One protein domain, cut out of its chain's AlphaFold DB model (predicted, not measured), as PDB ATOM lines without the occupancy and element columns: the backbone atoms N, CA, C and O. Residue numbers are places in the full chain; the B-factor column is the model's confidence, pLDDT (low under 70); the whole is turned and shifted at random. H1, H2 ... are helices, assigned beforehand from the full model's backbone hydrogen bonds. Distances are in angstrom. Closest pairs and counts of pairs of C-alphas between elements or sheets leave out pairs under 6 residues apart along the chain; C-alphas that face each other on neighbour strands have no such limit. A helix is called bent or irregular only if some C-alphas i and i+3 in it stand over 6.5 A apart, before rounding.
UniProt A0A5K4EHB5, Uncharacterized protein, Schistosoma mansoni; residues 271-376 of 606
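Overview. This is residues 271 to 376 of the 606 residues of an uncharacterized protein of Schistosoma mansoni (UniProt A0A5K4EHB5). Three helices, H2, H3 and H4, form an up-and-down bundle with their centres in a triangle; H3, the longest, has a kink near one end. The short helix H1 packs on H2 and H3 and stays apart from H4, while the small helix H5 sits near the end of H4 and residues 365 to 376 fold back from it without a named element. The printed part has 106 residues with five named helices, in the order H1, H2, H3, H4, H5, and no named strand: it is all helix. The whole is compact, with a radius of gyration of the C-alphas of 13.8 A, yet elongated, spanning 44 by 27 by 21 A.

Along the chain. H3 holds residues 299 to 328, 39.6 A from C-alpha 299 at (-24.045, -32.966, 20.748) to C-alpha 328 at (-47.127, -38.504, 52.409). It has a kink of 60 degrees near residue 306 and is irregular: C-alphas 300 and 303 are 8.0 A apart. H4 holds residues 335 to 357, 32.9 A long, and H2 holds residues 282 to 296, 21.1 A long. H1 holds residues 273 to 279, 10.1 A long, beginning at C-alpha 273 at (-34.957, -23.486, 35.367). H5 holds residues 360 to 364, 6.6 A long, and ends at C-alpha 364 at (-16.991, -30.915, 38.501).

Arrangement. H2 and H3 are the hub, touching three helices each. They form a helical hairpin at a shallow tilt of 23 degrees, opposite ways, and their closest C-alphas, of Leu 296 and His 302, are 5.8 A apart. H3 and H4 form another, at a steep tilt of 40 degrees, closest at the C-alphas of Leu 313 and Trp 352, 6.7 A. H2 touches H4, the same way at 27 degrees, closest at the C-alphas of Leu 286 and Ile 344, 5.6 A. H1 touches H3 at residues 308 to 319 alone; the closest C-alphas, of Gln 278 and Ile 319, are 6.7 A apart. H1 and H2 form a helical hairpin, with H2 touching by residues 284 to 288 alone, closest at the C-alphas of Leu 277 and Ile 285, 5.2 A. H5 is close to H4 but not clearly touching it, with the closest C-alphas, of Ala 355 and Leu 361, 6.0 A apart. In H1, H2 and H4 every O i to N i+4 pair is within hydrogen-bond range; in H3 it is 20 of 26, and in H5 0 of 1, beside 0 of 2 O i to N i+3 pairs.

Size, cuts and confidence. The C-alphas farthest apart, of Asp 300 and Leu 331, are 46.4 A apart. The printed part has no cut, and no link is long. Residues 297 to 303, of which 299 to 303 belong to H3, and residues 328 to 333 stand free. The mean pLDDT of the printed part is 83.7; residues 299 to 302, 330 to 333 and 362 to 370 are under 70.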
ATOM      1  N   SER A 271     -35.086 -19.440  31.715       85.05
ATOM      2  CA  SER A 271     -34.319 -18.672  32.714       85.05
ATOM      3  C   SER A 271     -34.672 -19.047  34.158       85.05
ATOM      4  O   SER A 271     -33.805 -19.083  35.022       85.05
ATOM      5  N   CYS A 272     -35.925 -19.427  34.412       86.29
ATOM      6  CA  CYS A 272     -36.408 -19.901  35.710       86.29
ATOM      7  C   CYS A 272     -36.165 -21.405  35.959       86.29
ATOM      8  O   CYS A 272     -36.861 -22.020  36.769       86.29
ATOM      9  N   PHE A 273     -35.240 -22.051  35.237       90.11
ATOM     10  CA  PHE A 273     -34.957 -23.486  35.367       90.11
ATOM     11  C   PHE A 273     -34.616 -23.888  36.807       90.11
ATOM     12  O   PHE A 273     -35.264 -24.779  37.361       90.11
ATOM     13  N   GLN A 274     -33.643 -23.204  37.417       89.28
ATOM     14  CA  GLN A 274     -33.175 -23.505  38.772       89.28
ATOM     15  C   GLN A 274     -34.290 -23.301  39.808       89.28
ATOM     16  O   GLN A 274     -34.602 -24.224  40.567       89.28
ATOM     17  N   ASP A 275     -34.971 -22.152  39.751       87.12
ATOM     18  CA  ASP A 275     -36.097 -21.825  40.632       87.12
ATOM     19  C   ASP A 275     -37.213 -22.861  40.539       87.12
ATOM     20  O   ASP A 275     -37.781 -23.276  41.548       87.12
ATOM     21  N   ASN A 276     -37.530 -23.324  39.331       90.15
ATOM     22  CA  ASN A 276     -38.571 -24.320  39.126       90.15
ATOM     23  C   ASN A 276     -38.183 -25.703  39.662       90.15
ATOM     24  O   ASN A 276     -39.073 -26.430  40.100       90.15
ATOM     25  N   LEU A 277     -36.906 -26.090  39.634       89.64
ATOM     26  CA  LEU A 277     -36.474 -27.341  40.265       89.64
ATOM     27  C   LEU A 277     -36.624 -27.275  41.787       89.64
ATOM     28  O   LEU A 277     -37.026 -28.256  42.412       89.64
ATOM     29  N   GLN A 278     -36.368 -26.110  42.380       86.17
ATOM     30  CA  GLN A 278     -36.462 -25.917  43.825       86.17
ATOM     31  C   GLN A 278     -37.907 -25.696  44.302       86.17
ATOM     32  O   GLN A 278     -38.365 -26.325  45.254       86.17
ATOM     33  N   THR A 279     -38.676 -24.845  43.629       84.75
ATOM     34  CA  THR A 279     -39.988 -24.359  44.104       84.75
ATOM     35  C   THR A 279     -41.156 -24.768  43.208       84.75
ATOM     36  O   THR A 279     -42.310 -24.772  43.642       84.75
ATOM     37  N   GLY A 280     -40.889 -25.220  41.982       84.97
ATOM     38  CA  GLY A 280     -41.915 -25.561  40.998       84.97
ATOM     39  C   GLY A 280     -42.800 -26.738  41.408       84.97
ATOM     40  O   GLY A 280     -42.470 -27.523  42.295       84.97
ATOM     41  N   SER A 281     -43.962 -26.853  40.763       89.72
ATOM     42  CA  SER A 281     -44.860 -28.000  40.928       89.72
ATOM     43  C   SER A 281     -44.272 -29.267  40.298       89.72
ATOM     44  O   SER A 281     -43.371 -29.186  39.465       89.72
ATOM     45  N   PHE A 282     -44.847 -30.436  40.608       92.13
ATOM     46  CA  PHE A 282     -44.475 -31.716  39.987       92.13
ATOM     47  C   PHE A 282     -44.402 -31.606  38.451       92.13
ATOM     48  O   PHE A 282     -43.421 -32.016  37.839       92.13
ATOM     49  N   LYS A 283     -45.405 -30.975  37.819       92.80
ATOM     50  CA  LYS A 283     -45.438 -30.772  36.360       92.80
ATOM     51  C   LYS A 283     -44.284 -29.893  35.861       92.80
ATOM     52  O   LYS A 283     -43.667 -30.233  34.856       92.80
ATOM     53  N   LYS A 284     -43.977 -28.789  36.556       92.23
ATOM     54  CA  LYS A 284     -42.879 -27.881  36.175       92.23
ATOM     55  C   LYS A 284     -41.515 -28.556  36.317       92.23
ATOM     56  O   LYS A 284     -40.701 -28.459  35.404       92.23
ATOM     57  N   ILE A 285     -41.295 -29.283  37.416       93.32
ATOM     58  CA  ILE A 285     -40.062 -30.048  37.651       93.32
ATOM     59  C   ILE A 285     -39.872 -31.084  36.541       93.32
ATOM     60  O   ILE A 285     -38.829 -31.099  35.893       93.32
ATOM     61  N   LEU A 286     -40.899 -31.900  36.266       95.72
ATOM     62  CA  LEU A 286     -40.836 -32.910  35.209       95.72
ATOM     63  C   LEU A 286     -40.543 -32.285  33.841       95.72
ATOM     64  O   LEU A 286     -39.688 -32.791  33.118       95.72
ATOM     65  N   SER A 287     -41.227 -31.192  33.491       92.79
ATOM     66  CA  SER A 287     -41.024 -30.491  32.218       92.79
ATOM     67  C   SER A 287     -39.581 -30.016  32.056       92.79
ATOM     68  O   SER A 287     -38.982 -30.230  31.006       92.79
ATOM     69  N   ASN A 288     -39.003 -29.410  33.097       93.72
ATOM     70  CA  ASN A 288     -37.637 -28.893  33.051       93.72
ATOM     71  C   ASN A 288     -36.589 -29.999  32.988       93.72
ATOM     72  O   ASN A 288     -35.683 -29.922  32.164       93.72
ATOM     73  N   LEU A 289     -36.727 -31.048  33.800       95.42
ATOM     74  CA  LEU A 289     -35.820 -32.194  33.733       95.42
ATOM     75  C   LEU A 289     -35.919 -32.908  32.376       95.42
ATOM     76  O   LEU A 289     -34.906 -33.349  31.838       95.42
ATOM     77  N   SER A 290     -37.125 -33.000  31.802       94.31
ATOM     78  CA  SER A 290     -37.332 -33.646  30.499       94.31
ATOM     79  C   SER A 290     -36.696 -32.826  29.385       94.31
ATOM     80  O   SER A 290     -36.038 -33.385  28.510       94.31
ATOM     81  N   LEU A 291     -36.841 -31.497  29.449       91.19
ATOM     82  CA  LEU A 291     -36.185 -30.579  28.528       91.19
ATOM     83  C   LEU A 291     -34.660 -30.656  28.657       91.19
ATOM     84  O   LEU A 291     -33.987 -30.766  27.639       91.19
ATOM     85  N   LEU A 292     -34.120 -30.673  29.882       92.31
ATOM     86  CA  LEU A 292     -32.686 -30.856  30.120       92.31
ATOM     87  C   LEU A 292     -32.187 -32.161  29.492       92.31
ATOM     88  O   LEU A 292     -31.253 -32.124  28.699       92.31
ATOM     89  N   LYS A 293     -32.828 -33.300  29.788       91.17
ATOM     90  CA  LYS A 293     -32.434 -34.596  29.215       91.17
ATOM     91  C   LYS A 293     -32.464 -34.574  27.687       91.17
ATOM     92  O   LYS A 293     -31.561 -35.084  27.036       91.17
ATOM     93  N   GLN A 294     -33.505 -33.985  27.112       87.29
ATOM     94  CA  GLN A 294     -33.643 -33.876  25.668       87.29
ATOM     95  C   GLN A 294     -32.534 -33.019  25.043       87.29
ATOM     96  O   GLN A 294     -32.022 -33.378  23.990       87.29
ATOM     97  N   LEU A 295     -32.181 -31.896  25.672       87.11
ATOM     98  CA  LEU A 295     -31.121 -31.006  25.204       87.11
ATOM     99  C   LEU A 295     -29.732 -31.644  25.349       87.11
ATOM    100  O   LEU A 295     -28.899 -31.477  24.466       87.11
ATOM    101  N   LEU A 296     -29.501 -32.429  26.405       83.93
ATOM    102  CA  LEU A 296     -28.260 -33.193  26.586       83.93
ATOM    103  C   LEU A 296     -28.056 -34.272  25.512       83.93
ATOM    104  O   LEU A 296     -26.923 -34.667  25.265       83.93
ATOM    105  N   GLY A 297     -29.130 -34.732  24.860       77.28
ATOM    106  CA  GLY A 297     -29.046 -35.632  23.706       77.28
ATOM    107  C   GLY A 297     -28.534 -34.964  22.423       77.28
ATOM    108  O   GLY A 297     -28.220 -35.666  21.467       77.28
ATOM    109  N   ASN A 298     -28.435 -33.629  22.381       73.39
ATOM    110  CA  ASN A 298     -27.886 -32.895  21.244       73.39
ATOM    111  C   ASN A 298     -26.398 -32.587  21.493       73.39
ATOM    112  O   ASN A 298     -26.061 -31.868  22.438       73.39
ATOM    113  N   SER A 299     -25.511 -33.092  20.626       60.46
ATOM    114  CA  SER A 299     -24.045 -32.966  20.748       60.46
ATOM    115  C   SER A 299     -23.555 -31.527  20.915       60.46
ATOM    116  O   SER A 299     -22.624 -31.271  21.676       60.46
ATOM    117  N   ASP A 300     -24.204 -30.581  20.239       63.55
ATOM    118  CA  ASP A 300     -23.720 -29.201  20.117       63.55
ATOM    119  C   ASP A 300     -23.862 -28.392  21.418       63.55
ATOM    120  O   ASP A 300     -23.239 -27.343  21.573       63.55
ATOM    121  N   SER A 301     -24.666 -28.872  22.373       59.17
ATOM    122  CA  SER A 301     -25.003 -28.151  23.608       59.17
ATOM    123  C   SER A 301     -24.407 -28.737  24.890       59.17
ATOM    124  O   SER A 301     -24.687 -28.224  25.970       59.17
ATOM    125  N   HIS A 302     -23.577 -29.786  24.826       67.23
ATOM    126  CA  HIS A 302     -23.121 -30.493  26.038       67.23
ATOM    127  C   HIS A 302     -22.401 -29.565  27.038       67.23
ATOM    128  O   HIS A 302     -22.765 -29.512  28.212       67.23
ATOM    129  N   ASN A 303     -21.483 -28.719  26.554       70.27
ATOM    130  CA  ASN A 303     -20.732 -27.791  27.411       70.27
ATOM    131  C   ASN A 303     -21.612 -26.711  28.066       70.27
ATOM    132  O   ASN A 303     -21.392 -26.378  29.228       70.27
ATOM    133  N   SER A 304     -22.608 -26.163  27.359       77.98
ATOM    134  CA  SER A 304     -23.486 -25.120  27.916       77.98
ATOM    135  C   SER A 304     -24.520 -25.674  28.899       77.98
ATOM    136  O   SER A 304     -25.037 -24.938  29.737       77.98
ATOM    137  N   LEU A 305     -24.805 -26.976  28.833       84.89
ATOM    138  CA  LEU A 305     -25.752 -27.664  29.714       84.89
ATOM    139  C   LEU A 305     -25.093 -28.304  30.937       84.89
ATOM    140  O   LEU A 305     -25.800 -28.792  31.820       84.89
ATOM    141  N   LEU A 306     -23.762 -28.274  31.016       82.29
ATOM    142  CA  LEU A 306     -22.985 -28.867  32.097       82.29
ATOM    143  C   LEU A 306     -23.370 -28.302  33.471       82.29
ATOM    144  O   LEU A 306     -23.632 -29.059  34.404       82.29
ATOM    145  N   GLU A 307     -23.457 -26.977  33.594       85.08
ATOM    146  CA  GLU A 307     -23.858 -26.320  34.841       85.08
ATOM    147  C   GLU A 307     -25.325 -26.626  35.216       85.08
ATOM    148  O   GLU A 307     -25.560 -27.073  36.345       85.08
ATOM    149  N   PRO A 308     -26.318 -26.496  34.309       88.84
ATOM    150  CA  PRO A 308     -27.686 -26.953  34.568       88.84
ATOM    151  C   PRO A 308     -27.801 -28.426  34.981       88.84
ATOM    152  O   PRO A 308     -28.596 -28.759  35.871       88.84
ATOM    153  N   LEU A 309     -27.012 -29.313  34.367       89.49
ATOM    154  CA  LEU A 309     -26.945 -30.725  34.737       89.49
ATOM    155  C   LEU A 309     -26.422 -30.874  36.166       89.49
ATOM    156  O   LEU A 309     -27.121 -31.439  37.003       89.49
ATOM    157  N   ILE A 310     -25.256 -30.302  36.476       86.48
ATOM    158  CA  ILE A 310     -24.661 -30.336  37.821       86.48
ATOM    159  C   ILE A 310     -25.646 -29.812  38.867       86.48
ATOM    160  O   ILE A 310     -25.838 -30.449  39.904       86.48
ATOM    161  N   PHE A 311     -26.305 -28.685  38.593       88.08
ATOM    162  CA  PHE A 311     -27.312 -28.125  39.487       88.08
ATOM    163  C   PHE A 311     -28.450 -29.123  39.744       88.08
ATOM    164  O   PHE A 311     -28.805 -29.374  40.896       88.08
ATOM    165  N   SER A 312     -28.979 -29.753  38.693       91.16
ATOM    166  CA  SER A 312     -30.052 -30.751  38.800       91.16
ATOM    167  C   SER A 312     -29.642 -31.970  39.631       91.16
ATOM    168  O   SER A 312     -30.413 -32.444  40.470       91.16
ATOM    169  N   LEU A 313     -28.409 -32.450  39.450       90.16
ATOM    170  CA  LEU A 313     -27.858 -33.557  40.231       90.16
ATOM    171  C   LEU A 313     -27.756 -33.177  41.718       90.16
ATOM    172  O   LEU A 313     -28.274 -33.907  42.563       90.16
ATOM    173  N   ARG A 314     -27.217 -31.991  42.053       86.78
ATOM    174  CA  ARG A 314     -27.155 -31.493  43.450       86.78
ATOM    175  C   ARG A 314     -28.535 -31.351  44.087       86.78
ATOM    176  O   ARG A 314     -28.699 -31.616  45.272       86.78
ATOM    177  N   GLN A 315     -29.539 -30.951  43.312       88.48
ATOM    178  CA  GLN A 315     -30.902 -30.781  43.818       88.48
ATOM    179  C   GLN A 315     -31.687 -32.095  43.926       88.48
ATOM    180  O   GLN A 315     -32.780 -32.090  44.489       88.48
ATOM    181  N   SER A 316     -31.156 -33.230  43.455       91.04
ATOM    182  CA  SER A 316     -31.879 -34.512  43.451       91.04
ATOM    183  C   SER A 316     -32.430 -34.907  44.833       91.04
ATOM    184  O   SER A 316     -33.633 -35.178  44.919       91.04
ATOM    185  N   PRO A 317     -31.659 -34.863  45.944       87.83
ATOM    186  CA  PRO A 317     -32.199 -35.168  47.271       87.83
ATOM    187  C   PRO A 317     -33.311 -34.228  47.701       87.83
ATOM    188  O   PRO A 317     -34.314 -34.671  48.261       87.83
ATOM    189  N   PHE A 318     -33.138 -32.935  47.440       87.79
ATOM    190  CA  PHE A 318     -34.102 -31.919  47.827       87.79
ATOM    191  C   PHE A 318     -35.421 -32.100  47.068       87.79
ATOM    192  O   PHE A 318     -36.480 -32.175  47.694       87.79
ATOM    193  N   ILE A 319     -35.346 -32.268  45.743       91.27
ATOM    194  CA  ILE A 319     -36.495 -32.559  44.880       91.27
ATOM    195  C   ILE A 319     -37.214 -33.802  45.407       91.27
ATOM    196  O   ILE A 319     -38.391 -33.738  45.757       91.27
ATOM    197  N   LEU A 320     -36.510 -34.929  45.543       92.53
ATOM    198  CA  LEU A 320     -37.129 -36.194  45.935       92.53
ATOM    199  C   LEU A 320     -37.711 -36.160  47.349       92.53
ATOM    200  O   LEU A 320     -38.795 -36.695  47.575       92.53
ATOM    201  N   LYS A 321     -37.041 -35.518  48.311       88.53
ATOM    202  CA  LYS A 321     -37.561 -35.353  49.677       88.53
ATOM    203  C   LYS A 321     -38.844 -34.520  49.688       88.53
ATOM    204  O   LYS A 321     -39.818 -34.927  50.318       88.53
ATOM    205  N   ARG A 322     -38.872 -33.404  48.953       88.66
ATOM    206  CA  ARG A 322     -40.045 -32.525  48.849       88.66
ATOM    207  C   ARG A 322     -41.235 -33.235  48.203       88.66
ATOM    208  O   ARG A 322     -42.348 -33.168  48.723       88.66
ATOM    209  N   LEU A 323     -41.017 -33.935  47.088       90.03
ATOM    210  CA  LEU A 323     -42.097 -34.656  46.409       90.03
ATOM    211  C   LEU A 323     -42.663 -35.770  47.297       90.03
ATOM    212  O   LEU A 323     -43.881 -35.896  47.403       90.03
ATOM    213  N   ARG A 324     -41.796 -36.505  48.009       89.60
ATOM    214  CA  ARG A 324     -42.214 -37.501  49.006       89.60
ATOM    215  C   ARG A 324     -43.059 -36.881  50.116       89.60
ATOM    216  O   ARG A 324     -44.138 -37.392  50.394       89.60
ATOM    217  N   SER A 325     -42.641 -35.758  50.706       86.57
ATOM    218  CA  SER A 325     -43.440 -35.100  51.752       86.57
ATOM    219  C   SER A 325     -44.814 -34.648  51.251       86.57
ATOM    220  O   SER A 325     -45.794 -34.780  51.976       86.57
ATOM    221  N   CYS A 326     -44.908 -34.178  50.001       85.78
ATOM    222  CA  CYS A 326     -46.183 -33.794  49.388       85.78
ATOM    223  C   CYS A 326     -47.120 -34.984  49.126       85.78
ATOM    224  O   CYS A 326     -48.332 -34.796  49.100       85.78
ATOM    225  N   LEU A 327     -46.579 -36.183  48.893       87.05
ATOM    226  CA  LEU A 327     -47.374 -37.403  48.725       87.05
ATOM    227  C   LEU A 327     -47.769 -38.014  50.077       87.05
ATOM    228  O   LEU A 327     -48.893 -38.489  50.225       87.05
ATOM    229  N   ALA A 328     -46.879 -37.963  51.072       82.51
ATOM    230  CA  ALA A 328     -47.127 -38.504  52.409       82.51
ATOM    231  C   ALA A 328     -48.147 -37.683  53.217       82.51
ATOM    232  O   ALA A 328     -48.887 -38.249  54.014       82.51
ATOM    233  N   SER A 329     -48.213 -36.360  53.017       74.99
ATOM    234  CA  SER A 329     -49.165 -35.494  53.732       74.99
ATOM    235  C   SER A 329     -50.624 -35.678  53.293       74.99
ATOM    236  O   SER A 329     -51.536 -35.206  53.970       74.99
ATOM    237  N   SER A 330     -50.868 -36.369  52.178       63.52
ATOM    238  CA  SER A 330     -52.215 -36.652  51.682       63.52
ATOM    239  C   SER A 330     -52.728 -38.017  52.154       63.52
ATOM    240  O   SER A 330     -52.134 -39.041  51.835       63.52
ATOM    241  N   LEU A 331     -53.886 -38.037  52.836       60.76
ATOM    242  CA  LEU A 331     -54.596 -39.254  53.290       60.76
ATOM    243  C   LEU A 331     -54.809 -40.298  52.176       60.76
ATOM    244  O   LEU A 331     -54.834 -41.498  52.437       60.76
ATOM    245  N   LYS A 332     -54.961 -39.836  50.930       66.38
ATOM    246  CA  LYS A 332     -54.846 -40.643  49.713       66.38
ATOM    247  C   LYS A 332     -53.964 -39.880  48.723       66.38
ATOM    248  O   LYS A 332     -54.369 -38.790  48.307       66.38
ATOM    249  N   PRO A 333     -52.791 -40.407  48.338       69.45
ATOM    250  CA  PRO A 333     -51.937 -39.742  47.368       69.45
ATOM    251  C   PRO A 333     -52.666 -39.595  46.033       69.45
ATOM    252  O   PRO A 333     -53.263 -40.535  45.515       69.45
ATOM    253  N   ASN A 334     -52.647 -38.381  45.482       80.17
ATOM    254  CA  ASN A 334     -53.247 -38.098  44.183       80.17
ATOM    255  C   ASN A 334     -52.525 -38.919  43.100       80.17
ATOM    256  O   ASN A 334     -51.346 -38.673  42.839       80.17
ATOM    257  N   ASN A 335     -53.237 -39.843  42.441       84.33
ATOM    258  CA  ASN A 335     -52.698 -40.716  41.388       84.33
ATOM    259  C   ASN A 335     -51.917 -39.948  40.306       84.33
ATOM    260  O   ASN A 335     -50.899 -40.430  39.814       84.33
ATOM    261  N   ALA A 336     -52.342 -38.725  39.960       88.91
ATOM    262  CA  ALA A 336     -51.622 -37.895  38.999       88.91
ATOM    263  C   ALA A 336     -50.247 -37.451  39.527       88.91
ATOM    264  O   ALA A 336     -49.266 -37.475  38.786       88.91
ATOM    265  N   ASN A 337     -50.148 -37.081  40.808       91.04
ATOM    266  CA  ASN A 337     -48.877 -36.693  41.426       91.04
ATOM    267  C   ASN A 337     -47.955 -37.896  41.633       91.04
ATOM    268  O   ASN A 337     -46.746 -37.753  41.471       91.04
ATOM    269  N   VAL A 338     -48.511 -39.071  41.935       91.75
ATOM    270  CA  VAL A 338     -47.756 -40.330  42.011       91.75
ATOM    271  C   VAL A 338     -47.116 -40.654  40.658       91.75
ATOM    272  O   VAL A 338     -45.903 -40.825  40.582       91.75
ATOM    273  N   CYS A 339     -47.889 -40.596  39.570       93.64
ATOM    274  CA  CYS A 339     -47.362 -40.795  38.216       93.64
ATOM    275  C   CYS A 339     -46.276 -39.764  37.850       93.64
ATOM    276  O   CYS A 339     -45.285 -40.087  37.194       93.64
ATOM    277  N   LEU A 340     -46.426 -38.506  38.281       94.72
ATOM    278  CA  LEU A 340     -45.390 -37.491  38.078       94.72
ATOM    279  C   LEU A 340     -44.130 -37.781  38.906       94.72
ATOM    280  O   LEU A 340     -43.029 -37.610  38.391       94.72
ATOM    281  N   TYR A 341     -44.270 -38.238  40.154       94.86
ATOM    282  CA  TYR A 341     -43.145 -38.643  40.997       94.86
ATOM    283  C   TYR A 341     -42.359 -39.804  40.382       94.86
ATOM    284  O   TYR A 341     -41.140 -39.698  40.285       94.86
ATOM    285  N   GLU A 342     -43.038 -40.849  39.899       95.17
ATOM    286  CA  GLU A 342     -42.421 -41.982  39.188       95.17
ATOM    287  C   GLU A 342     -41.531 -41.506  38.035       95.17
ATOM    288  O   GLU A 342     -40.359 -41.881  37.930       95.17
ATOM    289  N   LYS A 343     -42.080 -40.624  37.191       96.56
ATOM    290  CA  LYS A 343     -41.370 -40.065  36.037       96.56
ATOM    291  C   LYS A 343     -40.185 -39.208  36.462       96.56
ATOM    292  O   LYS A 343     -39.122 -39.330  35.869       96.56
ATOM    293  N   ILE A 344     -40.343 -38.364  37.484       96.57
ATOM    294  CA  ILE A 344     -39.259 -37.510  37.992       96.57
ATOM    295  C   ILE A 344     -38.142 -38.357  38.607       96.57
ATOM    296  O   ILE A 344     -36.982 -38.134  38.283       96.57
ATOM    297  N   TYR A 345     -38.472 -39.335  39.453       96.42
ATOM    298  CA  TYR A 345     -37.493 -40.220  40.087       96.42
ATOM    299  C   TYR A 345     -36.667 -40.969  39.039       96.42
ATOM    300  O   TYR A 345     -35.437 -40.909  39.045       96.42
ATOM    301  N   THR A 346     -37.350 -41.589  38.077       96.06
ATOM    302  CA  THR A 346     -36.712 -42.322  36.976       96.06
ATOM    303  C   THR A 346     -35.853 -41.404  36.109       96.06
ATOM    304  O   THR A 346     -34.744 -41.760  35.720       96.06
ATOM    305  N   LEU A 347     -36.332 -40.194  35.821       96.20
ATOM    306  CA  LEU A 347     -35.602 -39.221  35.020       96.20
ATOM    307  C   LEU A 347     -34.347 -38.698  35.729       96.20
ATOM    308  O   LEU A 347     -33.314 -38.529  35.089       96.20
ATOM    309  N   LEU A 348     -34.405 -38.495  37.046       95.73
ATOM    310  CA  LEU A 348     -33.222 -38.159  37.836       95.73
ATOM    311  C   LEU A 348     -32.204 -39.305  37.805       95.73
ATOM    312  O   LEU A 348     -31.038 -39.044  37.530       95.73
ATOM    313  N   LEU A 349     -32.626 -40.564  37.983       94.99
ATOM    314  CA  LEU A 349     -31.730 -41.721  37.840       94.99
ATOM    315  C   LEU A 349     -31.079 -41.786  36.453       94.99
ATOM    316  O   LEU A 349     -29.895 -42.082  36.344       94.99
ATOM    317  N   GLN A 350     -31.828 -41.475  35.393       94.57
ATOM    318  CA  GLN A 350     -31.296 -41.412  34.030       94.57
ATOM    319  C   GLN A 350     -30.243 -40.314  33.863       94.57
ATOM    320  O   GLN A 350     -29.224 -40.558  33.226       94.57
ATOM    321  N   LEU A 351     -30.468 -39.127  34.435       92.89
ATOM    322  CA  LEU A 351     -29.493 -38.033  34.409       92.89
ATOM    323  C   LEU A 351     -28.234 -38.384  35.207       92.89
ATOM    324  O   LEU A 351     -27.132 -38.102  34.750       92.89
ATOM    325  N   TRP A 352     -28.381 -39.036  36.362       91.36
ATOM    326  CA  TRP A 352     -27.251 -39.529  37.153       91.36
ATOM    327  C   TRP A 352     -26.467 -40.618  36.427       91.36
ATOM    328  O   TRP A 352     -25.240 -40.563  36.383       91.36
ATOM    329  N   PHE A 353     -27.164 -41.574  35.814       90.15
ATOM    330  CA  PHE A 353     -26.552 -42.589  34.969       90.15
ATOM    331  C   PHE A 353     -25.789 -41.951  33.805       90.15
ATOM    332  O   PHE A 353     -24.624 -42.268  33.604       90.15
ATOM    333  N   GLN A 354     -26.408 -41.020  33.075       87.22
ATOM    334  CA  GLN A 354     -25.751 -40.318  31.975       87.22
ATOM    335  C   GLN A 354     -24.533 -39.529  32.466       87.22
ATOM    336  O   GLN A 354     -23.472 -39.630  31.868       87.22
ATOM    337  N   ALA A 355     -24.636 -38.805  33.582       85.45
ATOM    338  CA  ALA A 355     -23.517 -38.049  34.142       85.45
ATOM    339  C   ALA A 355     -22.350 -38.943  34.595       85.45
ATOM    340  O   ALA A 355     -21.194 -38.520  34.508       85.45
ATOM    341  N   ALA A 356     -22.643 -40.159  35.067       82.37
ATOM    342  CA  ALA A 356     -21.635 -41.177  35.340       82.37
ATOM    343  C   ALA A 356     -20.998 -41.674  34.028       82.37
ATOM    344  O   ALA A 356     -19.788 -41.575  33.850       82.37
ATOM    345  N   MET A 357     -21.801 -42.100  33.052       79.63
ATOM    346  CA  MET A 357     -21.294 -42.580  31.761       79.63
ATOM    347  C   MET A 357     -20.455 -41.532  31.011       79.63
ATOM    348  O   MET A 357     -19.387 -41.857  30.497       79.63
ATOM    349  N   ASP A 358     -20.889 -40.271  31.026       76.90
ATOM    350  CA  ASP A 358     -20.198 -39.128  30.414       76.90
ATOM    351  C   ASP A 358     -19.027 -38.619  31.278       76.90
ATOM    352  O   ASP A 358     -18.382 -37.625  30.940       76.90
ATOM    353  N   ARG A 359     -18.777 -39.242  32.441       73.07
ATOM    354  CA  ARG A 359     -17.746 -38.874  33.430       73.07
ATOM    355  C   ARG A 359     -17.773 -37.413  33.882       73.07
ATOM    356  O   ARG A 359     -16.794 -36.879  34.408       73.07
ATOM    357  N   THR A 360     -18.936 -36.783  33.759       74.93
ATOM    358  CA  THR A 360     -19.198 -35.411  34.206       74.93
ATOM    359  C   THR A 360     -19.013 -35.272  35.720       74.93
ATOM    360  O   THR A 360     -18.594 -34.218  36.204       74.93
ATOM    361  N   LEU A 361     -19.275 -36.355  36.464       71.77
ATOM    362  CA  LEU A 361     -19.115 -36.401  37.916       71.77
ATOM    363  C   LEU A 361     -17.657 -36.209  38.367       71.77
ATOM    364  O   LEU A 361     -17.442 -35.573  39.390       71.77
ATOM    365  N   LEU A 362     -16.658 -36.687  37.614       66.37
ATOM    366  CA  LEU A 362     -15.256 -36.637  38.057       66.37
ATOM    367  C   LEU A 362     -14.703 -35.211  38.113       66.37
ATOM    368  O   LEU A 362     -14.139 -34.808  39.124       66.37
ATOM    369  N   LYS A 363     -14.895 -34.427  37.045       63.24
ATOM    370  CA  LYS A 363     -14.265 -33.101  36.928       63.24
ATOM    371  C   LYS A 363     -14.912 -32.029  37.807       63.24
ATOM    372  O   LYS A 363     -14.217 -31.155  38.306       63.24
ATOM    373  N   ASN A 364     -16.236 -32.066  37.979       58.05
ATOM    374  CA  ASN A 364     -16.991 -30.915  38.501       58.05
ATOM    375  C   ASN A 364     -17.828 -31.212  39.756       58.05
ATOM    376  O   ASN A 364     -18.534 -30.329  40.261       58.05
ATOM    377  N   PHE A 365     -17.806 -32.448  40.255       62.09
ATOM    378  CA  PHE A 365     -18.711 -32.888  41.308       62.09
ATOM    379  C   PHE A 365     -17.952 -33.632  42.415       62.09
ATOM    380  O   PHE A 365     -17.524 -34.766  42.223       62.09
ATOM    381  N   PRO A 366     -17.780 -33.035  43.610       55.12
ATOM    382  CA  PRO A 366     -17.216 -33.762  44.742       55.12
ATOM    383  C   PRO A 366     -18.078 -34.992  45.063       55.12
ATOM    384  O   PRO A 366     -19.307 -34.883  45.066       55.12
ATOM    385  N   GLN A 367     -17.434 -36.126  45.371       59.92
ATOM    386  CA  GLN A 367     -18.021 -37.439  45.708       59.92
ATOM    387  C   GLN A 367     -18.834 -37.438  47.022       59.92
ATOM    388  O   GLN A 367     -18.659 -38.288  47.896       59.92
ATOM    389  N   SER A 368     -19.701 -36.453  47.237       57.82
ATOM    390  CA  SER A 368     -20.504 -36.414  48.448       57.82
ATOM    391  C   SER A 368     -21.694 -37.355  48.295       57.82
ATOM    392  O   SER A 368     -22.631 -37.095  47.540       57.82
ATOM    393  N   TYR A 369     -21.677 -38.434  49.075       66.06
ATOM    394  CA  TYR A 369     -22.802 -39.355  49.256       66.06
ATOM    395  C   TYR A 369     -24.105 -38.631  49.647       66.06
ATOM    396  O   TYR A 369     -25.191 -39.150  49.405       66.06
ATOM    397  N   ILE A 370     -24.017 -37.404  50.186       66.06
ATOM    398  CA  ILE A 370     -25.161 -36.541  50.524       66.06
ATOM    399  C   ILE A 370     -26.102 -36.367  49.323       66.06
ATOM    400  O   ILE A 370     -27.322 -36.356  49.490       66.06
ATOM    401  N   TRP A 371     -25.554 -36.286  48.107       74.22
ATOM    402  CA  TRP A 371     -26.341 -36.139  46.880       74.22
ATOM    403  C   TRP A 371     -27.062 -37.430  46.463       74.22
ATOM    404  O   TRP A 371     -28.070 -37.378  45.761       74.22
ATOM    405  N   LEU A 372     -26.572 -38.583  46.921       81.03
ATOM    406  CA  LEU A 372     -27.064 -39.914  46.553       81.03
ATOM    407  C   LEU A 372     -28.064 -40.467  47.569       81.03
ATOM    408  O   LEU A 372     -28.988 -41.183  47.190       81.03
ATOM    409  N   CYS A 373     -27.986 -40.023  48.829       77.49
ATOM    410  CA  CYS A 373     -28.992 -40.299  49.861       77.49
ATOM    411  C   CYS A 373     -30.412 -39.844  49.463       77.49
ATOM    412  O   CYS A 373     -31.394 -40.251  50.074       77.49
ATOM    413  N   GLY A 374     -30.551 -39.000  48.436       82.01
ATOM    414  CA  GLY A 374     -31.846 -38.649  47.855       82.01
ATOM    415  C   GLY A 374     -32.619 -39.832  47.270       82.01
ATOM    416  O   GLY A 374     -33.851 -39.801  47.275       82.01
ATOM    417  N   PHE A 375     -31.905 -40.851  46.784       91.70
ATOM    418  CA  PHE A 375     -32.477 -42.011  46.098       91.70
ATOM    419  C   PHE A 375     -32.829 -43.175  47.024       91.70
ATOM    420  O   PHE A 375     -33.506 -44.094  46.564       91.70
ATOM    421  N   THR A 376     -32.431 -43.124  48.300       90.87
ATOM    422  CA  THR A 376     -32.829 -44.111  49.312       90.87
ATOM    423  C   THR A 376     -34.253 -43.857  49.808       90.87
ATOM    424  O   THR A 376     -34.774 -42.731  49.773       90.87
TER     425      THR A 376